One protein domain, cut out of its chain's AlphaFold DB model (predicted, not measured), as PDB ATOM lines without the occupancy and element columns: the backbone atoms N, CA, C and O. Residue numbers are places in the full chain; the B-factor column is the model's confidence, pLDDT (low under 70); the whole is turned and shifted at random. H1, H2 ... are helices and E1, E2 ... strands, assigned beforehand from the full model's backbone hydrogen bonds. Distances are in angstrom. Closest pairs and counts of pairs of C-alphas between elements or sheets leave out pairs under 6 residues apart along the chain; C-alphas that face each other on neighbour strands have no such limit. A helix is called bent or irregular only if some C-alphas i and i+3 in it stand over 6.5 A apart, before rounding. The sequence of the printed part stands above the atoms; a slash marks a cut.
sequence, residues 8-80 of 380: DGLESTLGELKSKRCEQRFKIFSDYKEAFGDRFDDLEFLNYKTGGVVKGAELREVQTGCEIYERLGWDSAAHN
ATOM      1  N   ASP A   8     337.597 117.498 300.765       41.41
ATOM      2  CA  ASP A   8     336.175 117.212 300.518       41.41
ATOM      3  C   ASP A   8     335.257 118.344 301.016       41.41
ATOM      4  O   ASP A   8     334.288 118.734 300.359       41.41
ATOM      5  N   GLY A   9     335.583 118.934 302.173       34.97
ATOM      6  CA  GLY A   9     334.858 120.094 302.705       34.97
ATOM      7  C   GLY A   9     335.065 121.365 301.872       34.97
ATOM      8  O   GLY A   9     334.153 122.185 301.737       34.97
ATOM      9  N   LEU A  10     336.246 121.517 301.270       37.19
ATOM     10  CA  LEU A  10     336.580 122.636 300.391       37.19
ATOM     11  C   LEU A  10     335.871 122.522 299.038       37.19
ATOM     12  O   LEU A  10     335.311 123.514 298.582       37.19
ATOM     13  N   GLU A  11     335.817 121.331 298.439       47.22
ATOM     14  CA  GLU A  11     335.091 121.082 297.185       47.22
ATOM     15  C   GLU A  11     333.579 121.300 297.323       47.22
ATOM     16  O   GLU A  11     332.965 121.935 296.462       47.22
ATOM     17  N   SER A  12     332.992 120.854 298.438       46.91
ATOM     18  CA  SER A  12     331.592 121.116 298.803       46.91
ATOM     19  C   SER A  12     331.293 122.621 298.876       46.91
ATOM     20  O   SER A  12     330.402 123.129 298.189       46.91
ATOM     21  N   THR A  13     332.111 123.364 299.628       47.66
ATOM     22  CA  THR A  13     331.944 124.813 299.829       47.66
ATOM     23  C   THR A  13     332.170 125.600 298.530       47.66
ATOM     24  O   THR A  13     331.451 126.558 298.230       47.66
ATOM     25  N   LEU A  14     333.145 125.182 297.714       49.66
ATOM     26  CA  LEU A  14     333.405 125.759 296.394       49.66
ATOM     27  C   LEU A  14     332.232 125.492 295.432       49.66
ATOM     28  O   LEU A  14     331.873 126.368 294.642       49.66
ATOM     29  N   GLY A  15     331.615 124.311 295.516       50.97
ATOM     30  CA  GLY A  15     330.407 123.940 294.778       50.97
ATOM     31  C   GLY A  15     329.196 124.805 295.143       50.97
ATOM     32  O   GLY A  15     328.518 125.314 294.248       50.97
ATOM     33  N   GLU A  16     328.965 125.053 296.434       50.03
ATOM     34  CA  GLU A  16     327.895 125.944 296.911       50.03
ATOM     35  C   GLU A  16     328.099 127.405 296.473       50.03
ATOM     36  O   GLU A  16     327.159 128.068 296.027       50.03
ATOM     37  N   LEU A  17     329.333 127.919 296.541       50.56
ATOM     38  CA  LEU A  17     329.672 129.274 296.082       50.56
ATOM     39  C   LEU A  17     329.492 129.441 294.565       50.56
ATOM     40  O   LEU A  17     329.004 130.481 294.111       50.56
ATOM     41  N   LYS A  18     329.847 128.417 293.778       53.59
ATOM     42  CA  LYS A  18     329.625 128.390 292.322       53.59
ATOM     43  C   LYS A  18     328.131 128.346 291.985       53.59
ATOM     44  O   LYS A  18     327.688 129.104 291.124       53.59
ATOM     45  N   SER A  19     327.346 127.550 292.712       53.34
ATOM     46  CA  SER A  19     325.886 127.465 292.559       53.34
ATOM     47  C   SER A  19     325.186 128.811 292.819       53.34
ATOM     48  O   SER A  19     324.400 129.260 291.980       53.34
ATOM     49  N   LYS A  20     325.551 129.526 293.895       58.44
ATOM     50  CA  LYS A  20     324.991 130.856 294.216       58.44
ATOM     51  C   LYS A  20     325.259 131.918 293.141       58.44
ATOM     52  O   LYS A  20     324.418 132.786 292.919       58.44
ATOM     53  N   ARG A  21     326.398 131.863 292.434       61.81
ATOM     54  CA  ARG A  21     326.687 132.791 291.317       61.81
ATOM     55  C   ARG A  21     325.800 132.535 290.101       61.81
ATOM     56  O   ARG A  21     325.370 133.489 289.454       61.81
ATOM     57  N   CYS A  22     325.508 131.273 289.791       62.12
ATOM     58  CA  CYS A  22     324.622 130.924 288.680       62.12
ATOM     59  C   CYS A  22     323.175 131.358 288.975       62.12
ATOM     60  O   CYS A  22     322.503 131.890 288.093       62.12
ATOM     61  N   GLU A  23     322.726 131.234 290.229       62.62
ATOM     62  CA  GLU A  23     321.423 131.753 290.676       62.62
ATOM     63  C   GLU A  23     321.338 133.282 290.590       62.62
ATOM     64  O   GLU A  23     320.346 133.817 290.097       62.62
ATOM     65  N   GLN A  24     322.392 134.003 290.987       66.44
ATOM     66  CA  GLN A  24     322.449 135.462 290.835       66.44
ATOM     67  C   GLN A  24     322.397 135.896 289.366       66.44
ATOM     68  O   GLN A  24     321.662 136.821 289.031       66.44
ATOM     69  N   ARG A  25     323.125 135.213 288.473       66.81
ATOM     70  CA  ARG A  25     323.058 135.483 287.027       66.81
ATOM     71  C   ARG A  25     321.674 135.196 286.451       66.81
ATOM     72  O   ARG A  25     321.193 135.981 285.643       66.81
ATOM     73  N   PHE A  26     321.021 134.117 286.884       70.69
ATOM     74  CA  PHE A  26     319.657 133.804 286.460       70.69
ATOM     75  C   PHE A  26     318.648 134.846 286.942       70.69
ATOM     76  O   PHE A  26     317.768 135.237 286.179       70.69
ATOM     77  N   LYS A  27     318.799 135.333 288.179       69.50
ATOM     78  CA  LYS A  27     317.980 136.430 288.693       69.50
ATOM     79  C   LYS A  27     318.151 137.682 287.835       69.50
ATOM     80  O   LYS A  27     317.161 138.196 287.341       69.50
ATOM     81  N   ILE A  28     319.394 138.089 287.559       73.06
ATOM     82  CA  ILE A  28     319.679 139.231 286.675       73.06
ATOM     83  C   ILE A  28     319.054 139.023 285.292       73.06
ATOM     84  O   ILE A  28     318.461 139.945 284.749       73.06
ATOM     85  N   PHE A  29     319.155 137.819 284.727       75.19
ATOM     86  CA  PHE A  29     318.568 137.507 283.425       75.19
ATOM     87  C   PHE A  29     317.035 137.549 283.440       75.19
ATOM     88  O   PHE A  29     316.437 138.068 282.503       75.19
ATOM     89  N   SER A  30     316.398 137.035 284.496       72.81
ATOM     90  CA  SER A  30     314.940 137.098 284.673       72.81
ATOM     91  C   SER A  30     314.465 138.540 284.824       72.81
ATOM     92  O   SER A  30     313.537 138.936 284.126       72.81
ATOM     93  N   ASP A  31     315.160 139.338 285.637       76.56
ATOM     94  CA  ASP A  31     314.895 140.770 285.792       76.56
ATOM     95  C   ASP A  31     315.050 141.494 284.436       76.56
ATOM     96  O   ASP A  31     314.243 142.353 284.084       76.56
ATOM     97  N   TYR A  32     316.041 141.106 283.620       77.25
ATOM     98  CA  TYR A  32     316.235 141.628 282.261       77.25
ATOM     99  C   TYR A  32     315.094 141.226 281.318       77.25
ATOM    100  O   TYR A  32     314.578 142.054 280.573       77.25
ATOM    101  N   LYS A  33     314.666 139.962 281.349       80.62
ATOM    102  CA  LYS A  33     313.544 139.470 280.543       80.62
ATOM    103  C   LYS A  33     312.257 140.224 280.878       80.62
ATOM    104  O   LYS A  33     311.546 140.646 279.969       80.62
ATOM    105  N   GLU A  34     311.978 140.420 282.164       79.75
ATOM    106  CA  GLU A  34     310.804 141.158 282.630       79.75
ATOM    107  C   GLU A  34     310.869 142.636 282.223       79.75
ATOM    108  O   GLU A  34     309.914 143.159 281.653       79.75
ATOM    109  N   ALA A  35     312.020 143.288 282.413       82.06
ATOM    110  CA  ALA A  35     312.207 144.696 282.067       82.06
ATOM    111  C   ALA A  35     312.055 144.988 280.563       82.06
ATOM    112  O   ALA A  35     311.607 146.073 280.188       82.06
ATOM    113  N   PHE A  36     312.433 144.047 279.693       83.00
ATOM    114  CA  PHE A  36     312.361 144.220 278.239       83.00
ATOM    115  C   PHE A  36     311.048 143.721 277.616       83.00
ATOM    116  O   PHE A  36     310.762 144.077 276.469       83.00
ATOM    117  N   GLY A  37     310.232 142.949 278.345       87.50
ATOM    118  CA  GLY A  37     308.914 142.496 277.893       87.50
ATOM    119  C   GLY A  37     308.960 141.833 276.511       87.50
ATOM    120  O   GLY A  37     309.783 140.955 276.253       87.50
ATOM    121  N   ASP A  38     308.103 142.261 275.587       87.88
ATOM    122  CA  ASP A  38     308.035 141.697 274.227       87.88
ATOM    123  C   ASP A  38     309.307 141.953 273.407       87.88
ATOM    124  O   ASP A  38     309.716 141.118 272.606       87.88
ATOM    125  N   ARG A  39     310.015 143.057 273.678       87.81
ATOM    126  CA  ARG A  39     311.254 143.422 272.967       87.81
ATOM    127  C   ARG A  39     312.425 142.501 273.288       87.81
ATOM    128  O   ARG A  39     313.451 142.577 272.619       87.81
ATOM    129  N   PHE A  40     312.301 141.672 274.323       87.19
ATOM    130  CA  PHE A  40     313.333 140.706 274.671       87.19
ATOM    131  C   PHE A  40     313.578 139.706 273.533       87.19
ATOM    132  O   PHE A  40     314.713 139.282 273.359       87.19
ATOM    133  N   ASP A  41     312.571 139.387 272.712       90.06
ATOM    134  CA  ASP A  41     312.699 138.353 271.674       90.06
ATOM    135  C   ASP A  41     313.653 138.714 270.543       90.06
ATOM    136  O   ASP A  41     314.336 137.841 269.999       90.06
ATOM    137  N   ASP A  42     313.757 140.009 270.262       90.56
ATOM    138  CA  ASP A  42     314.615 140.546 269.215       90.56
ATOM    139  C   ASP A  42     316.072 140.714 269.663       90.56
ATOM    140  O   ASP A  42     316.954 140.887 268.812       90.56
ATOM    141  N   LEU A  43     316.336 140.652 270.978       87.31
ATOM    142  CA  LEU A  43     317.678 140.793 271.539       87.31
ATOM    143  C   LEU A  43     318.596 139.670 271.057       87.31
ATOM    144  O   LEU A  43     318.186 138.527 270.861       87.31
ATOM    145  N   GLU A  44     319.863 140.018 270.886       89.19
ATOM    146  CA  GLU A  44     320.896 139.132 270.374       89.19
ATOM    147  C   GLU A  44     321.928 138.855 271.461       89.19
ATOM    148  O   GLU A  44     322.516 139.777 272.031       89.19
ATOM    149  N   PHE A  45     322.147 137.575 271.743       85.94
ATOM    150  CA  PHE A  45     323.117 137.107 272.723       85.94
ATOM    151  C   PHE A  45     324.206 136.304 272.019       85.94
ATOM    152  O   PHE A  45     323.916 135.472 271.163       85.94
ATOM    153  N   LEU A  46     325.469 136.529 272.376       80.81
ATOM    154  CA  LEU A  46     326.577 135.781 271.789       80.81
ATOM    155  C   LEU A  46     326.577 134.329 272.294       80.81
ATOM    156  O   LEU A  46     326.507 134.084 273.500       80.81
ATOM    157  N   ASN A  47     326.720 133.376 271.375       84.56
ATOM    158  CA  ASN A  47     327.022 131.990 271.693       84.56
ATOM    159  C   ASN A  47     328.543 131.788 271.721       84.56
ATOM    160  O   ASN A  47     329.208 131.819 270.689       84.56
ATOM    161  N   TYR A  48     329.102 131.528 272.898       74.19
ATOM    162  CA  TYR A  48     330.547 131.402 273.112       74.19
ATOM    163  C   TYR A  48     331.127 130.048 272.686       74.19
ATOM    164  O   TYR A  48     332.339 129.838 272.751       74.19
ATOM    165  N   LYS A  49     330.282 129.112 272.253       77.50
ATOM    166  CA  LYS A  49     330.694 127.809 271.721       77.50
ATOM    167  C   LYS A  49     330.760 127.821 270.199       77.50
ATOM    168  O   LYS A  49     331.665 127.225 269.629       77.50
ATOM    169  N   THR A  50     329.818 128.499 269.548       81.88
ATOM    170  CA  THR A  50     329.728 128.567 268.081       81.88
ATOM    171  C   THR A  50     330.245 129.884 267.502       81.88
ATOM    172  O   THR A  50     330.487 129.956 266.302       81.88
ATOM    173  N   GLY A  51     330.399 130.929 268.325       81.00
ATOM    174  CA  GLY A  51     330.710 132.296 267.891       81.00
ATOM    175  C   GLY A  51     329.538 133.018 267.210       81.00
ATOM    176  O   GLY A  51     329.710 134.139 266.738       81.00
ATOM    177  N   GLY A  52     328.367 132.374 267.130       86.44
ATOM    178  CA  GLY A  52     327.152 132.917 266.523       86.44
ATOM    179  C   GLY A  52     326.271 133.678 267.513       86.44
ATOM    180  O   GLY A  52     326.671 133.972 268.636       86.44
ATOM    181  N   VAL A  53     325.041 133.967 267.095       88.06
ATOM    182  CA  VAL A  53     324.049 134.695 267.895       88.06
ATOM    183  C   VAL A  53     322.876 133.778 268.239       88.06
ATOM    184  O   VAL A  53     322.429 133.010 267.392       88.06
ATOM    185  N   VAL A  54     322.377 133.888 269.468       87.12
ATOM    186  CA  VAL A  54     321.120 133.300 269.950       87.12
ATOM    187  C   VAL A  54     320.118 134.428 270.138       87.12
ATOM    188  O   VAL A  54     320.426 135.420 270.808       87.12
ATOM    189  N   LYS A  55     318.924 134.299 269.556       91.00
ATOM    190  CA  LYS A  55     317.860 135.295 269.735       91.00
ATOM    191  C   LYS A  55     317.204 135.150 271.104       91.00
ATOM    192  O   LYS A  55     317.059 134.043 271.619       91.00
ATOM    193  N   GLY A  56     316.740 136.253 271.685       85.75
ATOM    194  CA  GLY A  56     316.014 136.221 272.954       85.75
ATOM    195  C   GLY A  56     314.751 135.358 272.900       85.75
ATOM    196  O   GLY A  56     314.436 134.698 273.888       85.75
ATOM    197  N   ALA A  57     314.111 135.232 271.731       86.75
ATOM    198  CA  ALA A  57     312.994 134.309 271.516       86.75
ATOM    199  C   ALA A  57     313.365 132.858 271.872       86.75
ATOM    200  O   ALA A  57     312.596 132.136 272.505       86.75
ATOM    201  N   GLU A  58     314.590 132.444 271.538       85.19
ATOM    202  CA  GLU A  58     315.117 131.118 271.864       85.19
ATOM    203  C   GLU A  58     315.449 130.972 273.348       85.19
ATOM    204  O   GLU A  58     315.648 129.859 273.820       85.19
ATOM    205  N   LEU A  59     315.516 132.062 274.111       83.50
ATOM    206  CA  LEU A  59     315.767 132.050 275.551       83.50
ATOM    207  C   LEU A  59     314.497 132.312 276.372       83.50
ATOM    208  O   LEU A  59     314.518 132.150 277.591       83.50
ATOM    209  N   ARG A  60     313.377 132.679 275.733       82.69
ATOM    210  CA  ARG A  60     312.142 133.076 276.425       82.69
ATOM    211  C   ARG A  60     311.571 131.961 277.289       82.69
ATOM    212  O   ARG A  60     311.211 132.209 278.438       82.69
ATOM    213  N   GLU A  61     311.534 130.744 276.772       79.81
ATOM    214  CA  GLU A  61     310.967 129.589 277.479       79.81
ATOM    215  C   GLU A  61     311.962 128.908 278.430       79.81
ATOM    216  O   GLU A  61     311.642 127.882 279.030       79.81
ATOM    217  N   VAL A  62     313.176 129.451 278.569       73.19
ATOM    218  CA  VAL A  62     314.181 128.894 279.474       73.19
ATOM    219  C   VAL A  62     313.743 129.089 280.919       73.19
ATOM    220  O   VAL A  62     313.439 130.202 281.347       73.19
ATOM    221  N   GLN A  63     313.749 128.000 281.686       65.44
ATOM    222  CA  GLN A  63     313.289 128.021 283.076       65.44
ATOM    223  C   GLN A  63     314.421 128.034 284.098       65.44
ATOM    224  O   GLN A  63     314.167 128.235 285.286       65.44
ATOM    225  N   THR A  64     315.662 127.799 283.667       64.94
ATOM    226  CA  THR A  64     316.797 127.690 284.580       64.94
ATOM    227  C   THR A  64     318.050 128.367 284.040       64.94
ATOM    228  O   THR A  64     318.296 128.415 282.837       64.94
ATOM    229  N   GLY A  65     318.908 128.842 284.948       68.12
ATOM    230  CA  GLY A  65     320.197 129.433 284.576       68.12
ATOM    231  C   GLY A  65     321.125 128.477 283.816       68.12
ATOM    232  O   GLY A  65     321.970 128.940 283.058       68.12
ATOM    233  N   CYS A  66     320.954 127.162 283.968       69.44
ATOM    234  CA  CYS A  66     321.784 126.169 283.287       69.44
ATOM    235  C   CYS A  66     321.384 125.949 281.828       69.44
ATOM    236  O   CYS A  66     322.252 125.755 280.986       69.44
ATOM    237  N   GLU A  67     320.098 126.037 281.499       71.12
ATOM    238  CA  GLU A  67     319.658 126.015 280.099       71.12
ATOM    239  C   GLU A  67     320.144 127.266 279.347       71.12
ATOM    240  O   GLU A  67     320.536 127.171 278.186       71.12
ATOM    241  N   ILE A  68     320.195 128.428 280.015       75.12
ATOM    242  CA  ILE A  68     320.824 129.642 279.462       75.12
ATOM    243  C   ILE A  68     322.314 129.390 279.234       75.12
ATOM    244  O   ILE A  68     322.836 129.706 278.167       75.12
ATOM    245  N   TYR A  69     322.985 128.800 280.226       73.62
ATOM    246  CA  TYR A  69     324.409 128.477 280.170       73.62
ATOM    247  C   TYR A  69     324.754 127.616 278.947       73.62
ATOM    248  O   TYR A  69     325.694 127.927 278.221       73.62
ATOM    249  N   GLU A  70     323.960 126.580 278.671       74.69
ATOM    250  CA  GLU A  70     324.126 125.723 277.493       74.69
ATOM    251  C   GLU A  70     323.779 126.434 276.186       74.69
ATOM    252  O   GLU A  70     324.555 126.378 275.231       74.69
ATOM    253  N   ARG A  71     322.630 127.124 276.124       81.06
ATOM    254  CA  ARG A  71     322.194 127.805 274.893       81.06
ATOM    255  C   ARG A  71     323.162 128.905 274.479       81.06
ATOM    256  O   ARG A  71     323.392 129.076 273.288       81.06
ATOM    257  N   LEU A  72     323.773 129.599 275.437       80.81
ATOM    258  CA  LEU A  72     324.799 130.611 275.181       80.81
ATOM    259  C   LEU A  72     326.213 130.029 275.046       80.81
ATOM    260  O   LEU A  72     327.162 130.777 274.816       80.81
ATOM    261  N   GLY A  73     326.382 128.710 275.160       72.88
ATOM    262  CA  GLY A  73     327.678 128.056 274.989       72.88
ATOM    263  C   GLY A  73     328.705 128.437 276.056       72.88
ATOM    264  O   GLY A  73     329.904 128.444 275.782       72.88
ATOM    265  N   TRP A  74     328.253 128.807 277.256       72.56
ATOM    266  CA  TRP A  74     329.121 129.169 278.382       72.56
ATOM    267  C   TRP A  74     329.810 127.940 279.001       72.56
ATOM    268  O   TRP A  74     330.738 128.075 279.793       72.56
ATOM    269  N   ASP A  75     329.410 126.732 278.600       63.31
ATOM    270  CA  ASP A  75     330.097 125.465 278.867       63.31
ATOM    271  C   ASP A  75     331.395 125.299 278.064       63.31
ATOM    272  O   ASP A  75     332.196 124.417 278.376       63.31
ATOM    273  N   SER A  76     331.633 126.132 277.042       61.66
ATOM    274  CA  SER A  76     332.815 126.007 276.191       61.66
ATOM    275  C   SER A  76     334.110 126.300 276.961       61.66
ATOM    276  O   SER A  76     334.159 127.139 277.865       61.66
ATOM    277  N   ALA A  77     335.197 125.616 276.588       52.28
ATOM    278  CA  ALA A  77     336.520 125.849 277.172       52.28
ATOM    279  C   ALA A  77     336.979 127.313 277.008       52.28
ATOM    280  O   ALA A  77     337.631 127.842 277.901       52.28
ATOM    281  N   ALA A  78     336.551 127.985 275.929       54.19
ATOM    282  CA  ALA A  78     336.859 129.386 275.632       54.19
ATOM    283  C   ALA A  78     336.255 130.386 276.637       54.19
ATOM    284  O   ALA A  78     336.757 131.498 276.762       54.19
ATOM    285  N   HIS A  79     335.198 130.010 277.369       52.31
ATOM    286  CA  HIS A  79     334.636 130.835 278.445       52.31
ATOM    287  C   HIS A  79     335.107 130.389 279.851       52.31
ATOM    288  O   HIS A  79     334.906 131.111 280.828       52.31
ATOM    289  N   ASN A  80     335.757 129.223 279.964       51.78
ATOM    290  CA  ASN A  80     336.106 128.563 281.231       51.78
ATOM    291  C   ASN A  80     337.619 128.540 281.535       51.78
ATOM    292  O   ASN A  80     338.074 127.664 282.273       51.78
TER     293      ASN A  80
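AT A GLANCE: This is residues 8 to 80 of the 380 residues of an uncharacterized protein of Geobacter sp (UniProt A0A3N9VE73). One long helix, H1, makes the longest axis; its first residues, 8 to 18, stick out as a free arm, and near residue 36 it turns sharply through a kink. After the kink the backbone folds back on one side of H1 as a small head: the hairpin E1 and E2, then two short helices, with H2 packed on the kinked end of H1 and H3 on its residues 22 to 26. The printed part has 73 residues, with named elements in the order H1, E1, E2, H2, H3; the two strands form one antiparallel sheet, and the class is mostly helix. The whole is only just loose, close to compact, with a radius of gyration of the C-alphas of 13.9 A, and it is flat, spanning 45 by 26 by 14 A.

HOW THE PARTS SIT: H1, residues 8 to 42, is irregular, with C-alphas 35 and 38 9.4 A apart, and has a kink of 103 degrees near residue 36. A tight link joins it to E1, residues 44 to 46, which forms a hairpin with E2, residues 53 to 55. These strands are antiparallel at 142 degrees; N 45 and O 54 are 2.9 A apart and N 54 and O 45 2.8 A, both within hydrogen-bond range. H2, residues 56 to 60, touches H1 through residues 33 to 42 of H1 alone; the closest C-alphas are those of Asp 41 and Ala 57, 4.1 A apart. H3, residues 65 to 71, touches H1 through residues 22 to 26 of H1 alone, with the C-alphas of Phe 26 and Gly 65 closest at 4.8 A. The lines of H1 and H3 are only just about perpendicular, at 70.3 degrees. H2 and H3 are close but not clearly touching, their closest C-alphas, those of Leu 59 and Ile 68, being 6.8 A apart. E1 and H3 are apart. In H2 and H3 every O i to N i+4 pair is within hydrogen-bond range; in H1, 26 of 31 are.

IN THESE COORDINATES: H1 begins at C-alpha 8, (336.175, 117.212, 300.518), and ends at C-alpha 42, (314.615, 140.546, 269.215), 44.6 A away. From first to last C-alpha, E1 measures 6.7 A, E2 6.5 A, H2 6.1 A and H3 10.0 A. H3 ends at C-alpha 71, (322.194, 127.805, 274.893).

THE WHOLE: The two C-alphas farthest apart are those of Asp 8 and Asp 38, at 45.6 A. Without residues 8 to 18, which stand free, the body spans 32 by 28 by 14 A. The printed part has no cut, and no link is long. The mean pLDDT of the printed part is 71.1; residues 8 to 25, 27, 63 to 66 and 75 to 80 are under 70.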